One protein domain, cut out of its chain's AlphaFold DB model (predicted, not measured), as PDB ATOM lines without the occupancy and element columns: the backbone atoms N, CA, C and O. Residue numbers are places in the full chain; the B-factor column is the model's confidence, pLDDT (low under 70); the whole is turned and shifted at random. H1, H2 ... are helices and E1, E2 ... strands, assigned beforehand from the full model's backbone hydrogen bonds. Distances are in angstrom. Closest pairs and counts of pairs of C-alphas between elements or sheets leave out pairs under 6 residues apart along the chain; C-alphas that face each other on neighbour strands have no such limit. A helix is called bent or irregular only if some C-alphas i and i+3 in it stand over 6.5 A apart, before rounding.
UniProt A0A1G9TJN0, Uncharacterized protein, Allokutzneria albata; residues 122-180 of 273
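Overview. This is residues 122 to 180 of the 273 residues of an uncharacterized protein of Allokutzneria albata (UniProt A0A1G9TJN0). A hairpin of two antiparallel strands, E1 and E2, has one helix, H1, packed along one face, chiefly over E1 and running the same way as that strand. Two long stretches of loop lie at opposite ends of this strand-and-helix core: residues 122 to 136 before E1, and residues 143 to 156, which join the far ends of the two strands. You have 59 residues before you, with two named strands and one named helix in the order E1, E2, H1, and the sheet's order is E1 - E2. The class is mixed, helices and strands, though under half of the printed residues are in named elements. The whole is compact, with a radius of gyration of the C-alphas of 11.7 A and spans of 31 by 25 by 15 A.

Arrangement. Read past residues 122 to 136 and you come to E1, residues 137 to 142, whose neighbour is E2, residues 157 to 162. They form an antiparallel hairpin, with 146 degrees between their N-to-C directions. Look at C-alphas 140 and 159, which face each other at 4.6 A. Across the pair, N 139 and O 160 are within hydrogen-bond range at 2.9 A, and so are N 160 and O 139 at 2.8 A. Next comes H1, residues 165 to 178, which has 13 pairs of C-alphas within 8 A with E1. The closest C-alphas of these two are those of Pro 142 and Gly 175, 4.7 A apart. H1 and E2 have 2 such pairs, and their closest C-alphas are those of Ala 162 and Ala 168, 5.3 A apart. In H1 every O i to N i+4 pair is within hydrogen-bond range.

Along the chain. Start at C-alpha 122, at (-11.714, 25.540, -27.689). Find C-alpha 137 at (-6.144, 34.413, -23.376); from there E1 runs 15.9 A to C-alpha 142. E2 goes from Cys 157 to Ala 162, 15.6 A from first to last C-alpha. H1 begins at C-alpha 165, at (-4.879, 35.541, -17.145), and runs 20.2 A to C-alpha 178, at (8.958, 20.897, -16.397). It is not bent.

Size, cuts and confidence. The two C-alphas farthest apart are those of Ser 134 and Asp 180, 33.5 A. From the first to the last printed C-alpha, Asn 122 to Asp 180, the distance is 28.0 A. E1 to E2 is a long link of 14 residues, and E2 to H1 a tight one of 2 residues. The printed part has no cut. In the B-factor column you will find a mean pLDDT of 95.6 for the printed part of this model, and no printed residue is under 70.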
ATOM      1  N   ASN A 122     -12.025  24.272 -28.325       87.62
ATOM      2  CA  ASN A 122     -11.714  25.540 -27.689       87.62
ATOM      3  C   ASN A 122     -11.857  25.292 -26.190       87.62
ATOM      4  O   ASN A 122     -12.901  25.578 -25.630       87.62
ATOM      5  N   THR A 123     -10.882  24.663 -25.547       95.81
ATOM      6  CA  THR A 123     -10.900  24.390 -24.113       95.81
ATOM      7  C   THR A 123      -9.675  25.014 -23.470       95.81
ATOM      8  O   THR A 123      -8.607  25.126 -24.070       95.81
ATOM      9  N   CYS A 124      -9.839  25.482 -22.239       96.31
ATOM     10  CA  CYS A 124      -8.738  25.973 -21.435       96.31
ATOM     11  C   CYS A 124      -7.820  24.801 -21.119       96.31
ATOM     12  O   CYS A 124      -8.245  23.855 -20.464       96.31
ATOM     13  N   GLU A 125      -6.554  24.887 -21.502       96.56
ATOM     14  CA  GLU A 125      -5.615  23.784 -21.275       96.56
ATOM     15  C   GLU A 125      -5.319  23.535 -19.795       96.56
ATOM     16  O   GLU A 125      -4.935  22.434 -19.417       96.56
ATOM     17  N   TYR A 126      -5.520  24.545 -18.945       97.12
ATOM     18  CA  TYR A 126      -5.316  24.410 -17.507       97.12
ATOM     19  C   TYR A 126      -6.487  23.709 -16.800       97.12
ATOM     20  O   TYR A 126      -6.269  22.817 -15.988       97.12
ATOM     21  N   CYS A 127      -7.736  24.115 -17.070       97.12
ATOM     22  CA  CYS A 127      -8.913  23.624 -16.333       97.12
ATOM     23  C   CYS A 127      -9.904  22.795 -17.166       97.12
ATOM     24  O   CYS A 127     -10.924  22.364 -16.637       97.12
ATOM     25  N   GLY A 128      -9.662  22.627 -18.466       95.94
ATOM     26  CA  GLY A 128     -10.508  21.876 -19.397       95.94
ATOM     27  C   GLY A 128     -11.827  22.551 -19.792       95.94
ATOM     28  O   GLY A 128     -12.543  22.018 -20.636       95.94
ATOM     29  N   ARG A 129     -12.177  23.711 -19.214       95.81
ATOM     30  CA  ARG A 129     -13.446  24.400 -19.517       95.81
ATOM     31  C   ARG A 129     -13.501  24.864 -20.975       95.81
ATOM     32  O   ARG A 129     -12.484  25.366 -21.450       95.81
ATOM     33  N   PRO A 130     -14.656  24.774 -21.657       94.94
ATOM     34  CA  PRO A 130     -14.814  25.350 -22.984       94.94
ATOM     35  C   PRO A 130     -14.593  26.870 -22.950       94.94
ATOM     36  O   PRO A 130     -14.877  27.538 -21.954       94.94
ATOM     37  N   LEU A 131     -14.044  27.392 -24.036       94.44
ATOM     38  CA  LEU A 131     -13.674  28.776 -24.263       94.44
ATOM     39  C   LEU A 131     -14.527  29.325 -25.396       94.44
ATOM     40  O   LEU A 131     -14.540  28.773 -26.499       94.44
ATOM     41  N   GLU A 132     -15.155  30.464 -25.142       90.75
ATOM     42  CA  GLU A 132     -15.644  31.310 -26.222       90.75
ATOM     43  C   GLU A 132     -14.437  31.902 -26.968       90.75
ATOM     44  O   GLU A 132     -13.501  32.378 -26.312       90.75
ATOM     45  N   PRO A 133     -14.416  31.895 -28.316       84.25
ATOM     46  CA  PRO A 133     -13.284  32.402 -29.092       84.25
ATOM     47  C   PRO A 133     -12.865  33.831 -28.728       84.25
ATOM     48  O   PRO A 133     -11.680  34.141 -28.766       84.25
ATOM     49  N   SER A 134     -13.820  34.678 -28.338       86.81
ATOM     50  CA  SER A 134     -13.602  36.080 -27.963       86.81
ATOM     51  C   SER A 134     -13.114  36.289 -26.524       86.81
ATOM     52  O   SER A 134     -12.697  37.394 -26.187       86.81
ATOM     53  N   ALA A 135     -13.166  35.263 -25.669       88.00
ATOM     54  CA  ALA A 135     -12.875  35.371 -24.235       88.00
ATOM     55  C   ALA A 135     -11.630  34.579 -23.799       88.00
ATOM     56  O   ALA A 135     -11.382  34.415 -22.603       88.00
ATOM     57  N   CYS A 136     -10.851  34.047 -24.745       93.81
ATOM     58  CA  CYS A 136      -9.636  33.305 -24.427       93.81
ATOM     59  C   CYS A 136      -8.405  34.212 -24.341       93.81
ATOM     60  O   CYS A 136      -8.228  35.128 -25.140       93.81
ATOM     61  N   VAL A 137      -7.508  33.884 -23.417       95.56
ATOM     62  CA  VAL A 137      -6.144  34.413 -23.376       95.56
ATOM     63  C   VAL A 137      -5.239  33.415 -24.091       95.56
ATOM     64  O   VAL A 137      -5.166  32.251 -23.685       95.56
ATOM     65  N   GLU A 138      -4.571  33.846 -25.157       95.75
ATOM     66  CA  GLU A 138      -3.507  33.066 -25.793       95.75
ATOM     67  C   GLU A 138      -2.178  33.326 -25.084       95.75
ATOM     68  O   GLU A 138      -1.866  34.456 -24.716       95.75
ATOM     69  N   VAL A 139      -1.395  32.273 -24.863       96.38
ATOM     70  CA  VAL A 139      -0.110  32.356 -24.166       96.38
ATOM     71  C   VAL A 139       0.900  31.402 -24.794       96.38
ATOM     72  O   VAL A 139       0.543  30.322 -25.263       96.38
ATOM     73  N   VAL A 140       2.174  31.791 -24.801       97.25
ATOM     74  CA  VAL A 140       3.283  30.920 -25.208       97.25
ATOM     75  C   VAL A 140       3.864  30.257 -23.964       97.25
ATOM     76  O   VAL A 140       4.348  30.928 -23.056       97.25
ATOM     77  N   VAL A 141       3.791  28.930 -23.916       97.44
ATOM     78  CA  VAL A 141       4.215  28.108 -22.782       97.44
ATOM     79  C   VAL A 141       5.532  27.408 -23.131       97.44
ATOM     80  O   VAL A 141       5.603  26.758 -24.179       97.44
ATOM     81  N   PRO A 142       6.560  27.489 -22.265       98.00
ATOM     82  CA  PRO A 142       7.762  26.679 -22.415       98.00
ATOM     83  C   PRO A 142       7.417  25.187 -22.341       98.00
ATOM     84  O   PRO A 142       6.860  24.723 -21.348       98.00
ATOM     85  N   ASP A 143       7.748  24.432 -23.379       97.81
ATOM     86  CA  ASP A 143       7.515  22.995 -23.470       97.81
ATOM     87  C   ASP A 143       8.664  22.320 -24.228       97.81
ATOM     88  O   ASP A 143       8.690  22.304 -25.456       97.81
ATOM     89  N   SER A 144       9.607  21.713 -23.502       97.44
ATOM     90  CA  SER A 144      10.776  21.040 -24.084       97.44
ATOM     91  C   SER A 144      10.436  19.834 -24.971       97.44
ATOM     92  O   SER A 144      11.315  19.299 -25.647       97.44
ATOM     93  N   SER A 145       9.179  19.386 -24.998       96.62
ATOM     94  CA  SER A 145       8.715  18.324 -25.891       96.62
ATOM     95  C   SER A 145       8.170  18.839 -27.227       96.62
ATOM     96  O   SER A 145       8.035  18.045 -28.169       96.62
ATOM     97  N   TYR A 146       7.875  20.139 -27.313       97.44
ATOM     98  CA  TYR A 146       7.267  20.782 -28.469       97.44
ATOM     99  C   TYR A 146       8.309  21.222 -29.498       97.44
ATOM    100  O   TYR A 146       9.327  21.838 -29.189       97.44
ATOM    101  N   LEU A 147       8.005  20.913 -30.753       97.12
ATOM    102  CA  LEU A 147       8.799  21.221 -31.929       97.12
ATOM    103  C   LEU A 147       7.886  21.942 -32.917       97.12
ATOM    104  O   LEU A 147       6.881  21.371 -33.345       97.12
ATOM    105  N   HIS A 148       8.216  23.181 -33.269       95.94
ATOM    106  CA  HIS A 148       7.426  23.940 -34.229       95.94
ATOM    107  C   HIS A 148       7.618  23.330 -35.631       95.94
ATOM    108  O   HIS A 148       8.741  22.957 -35.977       95.94
ATOM    109  N   PRO A 149       6.564  23.153 -36.444       93.38
ATOM    110  CA  PRO A 149       6.678  22.446 -37.722       93.38
ATOM    111  C   PRO A 149       7.652  23.121 -38.696       93.38
ATOM    112  O   PRO A 149       8.464  22.429 -39.303       93.38
ATOM    113  N   ASP A 150       7.613  24.453 -38.769       92.31
ATOM    114  CA  ASP A 150       8.258  25.208 -39.853       92.31
ATOM    115  C   ASP A 150       9.351  26.187 -39.390       92.31
ATOM    116  O   ASP A 150      10.038  26.775 -40.216       92.31
ATOM    117  N   ASP A 151       9.519  26.385 -38.080       94.31
ATOM    118  CA  ASP A 151      10.357  27.462 -37.524       94.31
ATOM    119  C   ASP A 151      11.138  26.956 -36.309       94.31
ATOM    120  O   ASP A 151      10.600  26.822 -35.211       94.31
ATOM    121  N   SER A 152      12.423  26.662 -36.497       93.81
ATOM    122  CA  SER A 152      13.274  26.108 -35.440       93.81
ATOM    123  C   SER A 152      13.527  27.060 -34.271       93.81
ATOM    124  O   SER A 152      13.943  26.601 -33.199       93.81
ATOM    125  N   ASP A 153      13.287  28.359 -34.456       94.31
ATOM    126  CA  ASP A 153      13.465  29.371 -33.413       94.31
ATOM    127  C   ASP A 153      12.284  29.377 -32.432       94.31
ATOM    128  O   ASP A 153      12.413  29.846 -31.301       94.31
ATOM    129  N   GLN A 154      11.155  28.772 -32.822       95.75
ATOM    130  CA  GLN A 154       9.991  28.531 -31.961       95.75
ATOM    131  C   GLN A 154       9.982  27.137 -31.324       95.75
ATOM    132  O   GLN A 154       9.021  26.759 -30.643       95.75
ATOM    133  N   ASP A 155      11.040  26.349 -31.506       97.06
ATOM    134  CA  ASP A 155      11.167  25.071 -30.818       97.06
ATOM    135  C   ASP A 155      11.204  25.274 -29.303       97.06
ATOM    136  O   ASP A 155      11.953  26.095 -28.774       97.06
ATOM    137  N   GLY A 156      10.387  24.499 -28.594       97.00
ATOM    138  CA  GLY A 156      10.172  24.676 -27.167       97.00
ATOM    139  C   GLY A 156       9.086  25.692 -26.796       97.00
ATOM    140  O   GLY A 156       8.779  25.843 -25.617       97.00
ATOM    141  N   CYS A 157       8.471  26.381 -27.760       97.56
ATOM    142  CA  CYS A 157       7.480  27.428 -27.502       97.56
ATOM    143  C   CYS A 157       6.092  27.008 -27.977       97.56
ATOM    144  O   CYS A 157       5.681  27.274 -29.106       97.56
ATOM    145  N   ARG A 158       5.341  26.345 -27.095       96.56
ATOM    146  CA  ARG A 158       4.010  25.833 -27.418       96.56
ATOM    147  C   ARG A 158       2.951  26.901 -27.177       96.56
ATOM    148  O   ARG A 158       2.828  27.424 -26.073       96.56
ATOM    149  N   ARG A 159       2.136  27.200 -28.189       95.75
ATOM    150  CA  ARG A 159       0.951  28.053 -28.010       95.75
ATOM    151  C   ARG A 159      -0.115  27.306 -27.213       95.75
ATOM    152  O   ARG A 159      -0.431  26.163 -27.543       95.75
ATOM    153  N   ALA A 160      -0.670  27.967 -26.205       95.62
ATOM    154  CA  ALA A 160      -1.737  27.455 -25.360       95.62
ATOM    155  C   ALA A 160      -2.850  28.489 -25.174       95.62
ATOM    156  O   ALA A 160      -2.639  29.693 -25.334       95.62
ATOM    157  N   ARG A 161      -4.049  28.016 -24.813       95.88
ATOM    158  CA  ARG A 161      -5.215  28.875 -24.545       95.88
ATOM    159  C   ARG A 161      -5.722  28.705 -23.119       95.88
ATOM    160  O   ARG A 161      -5.862  27.591 -22.605       95.88
ATOM    161  N   ALA A 162      -6.037  29.824 -22.479       96.50
ATOM    162  CA  ALA A 162      -6.513  29.895 -21.106       96.50
ATOM    163  C   ALA A 162      -7.824  30.687 -20.996       96.50
ATOM    164  O   ALA A 162      -8.058  31.631 -21.743       96.50
ATOM    165  N   CYS A 163      -8.682  30.327 -20.033       96.88
ATOM    166  CA  CYS A 163      -9.940  31.049 -19.779       96.88
ATOM    167  C   CYS A 163      -9.759  32.328 -18.952       96.88
ATOM    168  O   CYS A 163     -10.726  33.028 -18.678       96.88
ATOM    169  N   SER A 164      -8.552  32.580 -18.449       96.75
ATOM    170  CA  SER A 164      -8.221  33.765 -17.662       96.75
ATOM    171  C   SER A 164      -6.712  33.971 -17.638       96.75
ATOM    172  O   SER A 164      -5.951  33.012 -17.803       96.75
ATOM    173  N   GLN A 165      -6.289  35.199 -17.337       97.38
ATOM    174  CA  GLN A 165      -4.879  35.541 -17.145       97.38
ATOM    175  C   GLN A 165      -4.211  34.658 -16.079       97.38
ATOM    176  O   GLN A 165      -3.124  34.131 -16.294       97.38
ATOM    177  N   ARG A 166      -4.910  34.387 -14.970       97.75
ATOM    178  CA  ARG A 166      -4.419  33.505 -13.902       97.75
ATOM    179  C   ARG A 166      -4.093  32.098 -14.409       97.75
ATOM    180  O   ARG A 166      -3.088  31.518 -14.020       97.75
ATOM    181  N   HIS A 167      -4.936  31.518 -15.264       98.00
ATOM    182  CA  HIS A 167      -4.654  30.197 -15.837       98.00
ATOM    183  C   HIS A 167      -3.492  30.239 -16.836       98.00
ATOM    184  O   HIS A 167      -2.719  29.285 -16.884       98.00
ATOM    185  N   ALA A 168      -3.328  31.333 -17.586       97.69
ATOM    186  CA  ALA A 168      -2.168  31.524 -18.455       97.69
ATOM    187  C   ALA A 168      -0.855  31.558 -17.648       97.69
ATOM    188  O   ALA A 168       0.095  30.854 -17.983       97.69
ATOM    189  N   GLU A 169      -0.827  32.288 -16.530       97.62
ATOM    190  CA  GLU A 169       0.315  32.323 -15.605       97.62
ATOM    191  C   GLU A 169       0.632  30.943 -15.019       97.62
ATOM    192  O   GLU A 169       1.795  30.539 -14.962       97.62
ATOM    193  N   MET A 170      -0.396  30.180 -14.637       98.12
ATOM    194  CA  MET A 170      -0.217  28.817 -14.129       98.12
ATOM    195  C   MET A 170       0.361  27.870 -15.186       98.12
ATOM    196  O   MET A 170       1.203  27.036 -14.843       98.12
ATOM    197  N   LEU A 171      -0.049  28.004 -16.452       97.94
ATOM    198  CA  LEU A 171       0.511  27.238 -17.569       97.94
ATOM    199  C   LEU A 171       1.982  27.590 -17.806       97.94
ATOM    200  O   LEU A 171       2.808  26.682 -17.863       97.94
ATOM    201  N   MET A 172       2.328  28.880 -17.865       97.81
ATOM    202  CA  MET A 172       3.724  29.318 -18.005       97.81
ATOM    203  C   MET A 172       4.592  28.783 -16.863       97.81
ATOM    204  O   MET A 172       5.622  28.158 -17.108       97.81
ATOM    205  N   ALA A 173       4.141  28.940 -15.616       96.94
ATOM    206  CA  ALA A 173       4.869  28.456 -14.449       96.94
ATOM    207  C   ALA A 173       5.004  26.923 -14.431       96.94
ATOM    208  O   ALA A 173       5.998  26.394 -13.934       96.94
ATOM    209  N   ALA A 174       4.011  26.186 -14.940       96.94
ATOM    210  CA  ALA A 174       4.106  24.737 -15.092       96.94
ATOM    211  C   ALA A 174       5.144  24.345 -16.152       96.94
ATOM    212  O   ALA A 174       5.993  23.502 -15.860       96.94
ATOM    213  N   GLY A 175       5.124  25.002 -17.313       96.50
ATOM    214  CA  GLY A 175       6.104  24.803 -18.382       96.50
ATOM    215  C   GLY A 175       7.537  25.058 -17.916       96.50
ATOM    216  O   GLY A 175       8.404  24.199 -18.052       96.50
ATOM    217  N   GLU A 176       7.778  26.179 -17.230       96.25
ATOM    218  CA  GLU A 176       9.098  26.505 -16.673       96.25
ATOM    219  C   GLU A 176       9.606  25.469 -15.656       96.25
ATOM    220  O   GLU A 176      10.811  25.223 -15.575       96.25
ATOM    221  N   ARG A 177       8.711  24.859 -14.866       95.81
ATOM    222  CA  ARG A 177       9.081  23.816 -13.891       95.81
ATOM    223  C   ARG A 177       9.417  22.477 -14.545       95.81
ATOM    224  O   ARG A 177      10.183  21.714 -13.960       95.81
ATOM    225  N   GLN A 178       8.811  22.175 -15.691       95.62
ATOM    226  CA  GLN A 178       8.958  20.897 -16.397       95.62
ATOM    227  C   GLN A 178      10.013  20.932 -17.509       95.62
ATOM    228  O   GLN A 178      10.303  19.897 -18.101       95.62
ATOM    229  N   TRP A 179      10.600  22.097 -17.768       96.44
ATOM    230  CA  TRP A 179      11.598  22.292 -18.810       96.44
ATOM    231  C   TRP A 179      12.878  21.462 -18.589       96.44
ATOM    232  O   TRP A 179      13.542  21.599 -17.557       96.44
ATOM    233  N   ASP A 180      13.267  20.660 -19.588       95.75
ATOM    234  CA  ASP A 180      14.581  20.000 -19.681       95.75
ATOM    235  C   ASP A 180      15.203  20.265 -21.061       95.75
ATOM    236  O   ASP A 180      14.734  19.751 -22.080       95.75
TER     237      ASP A 180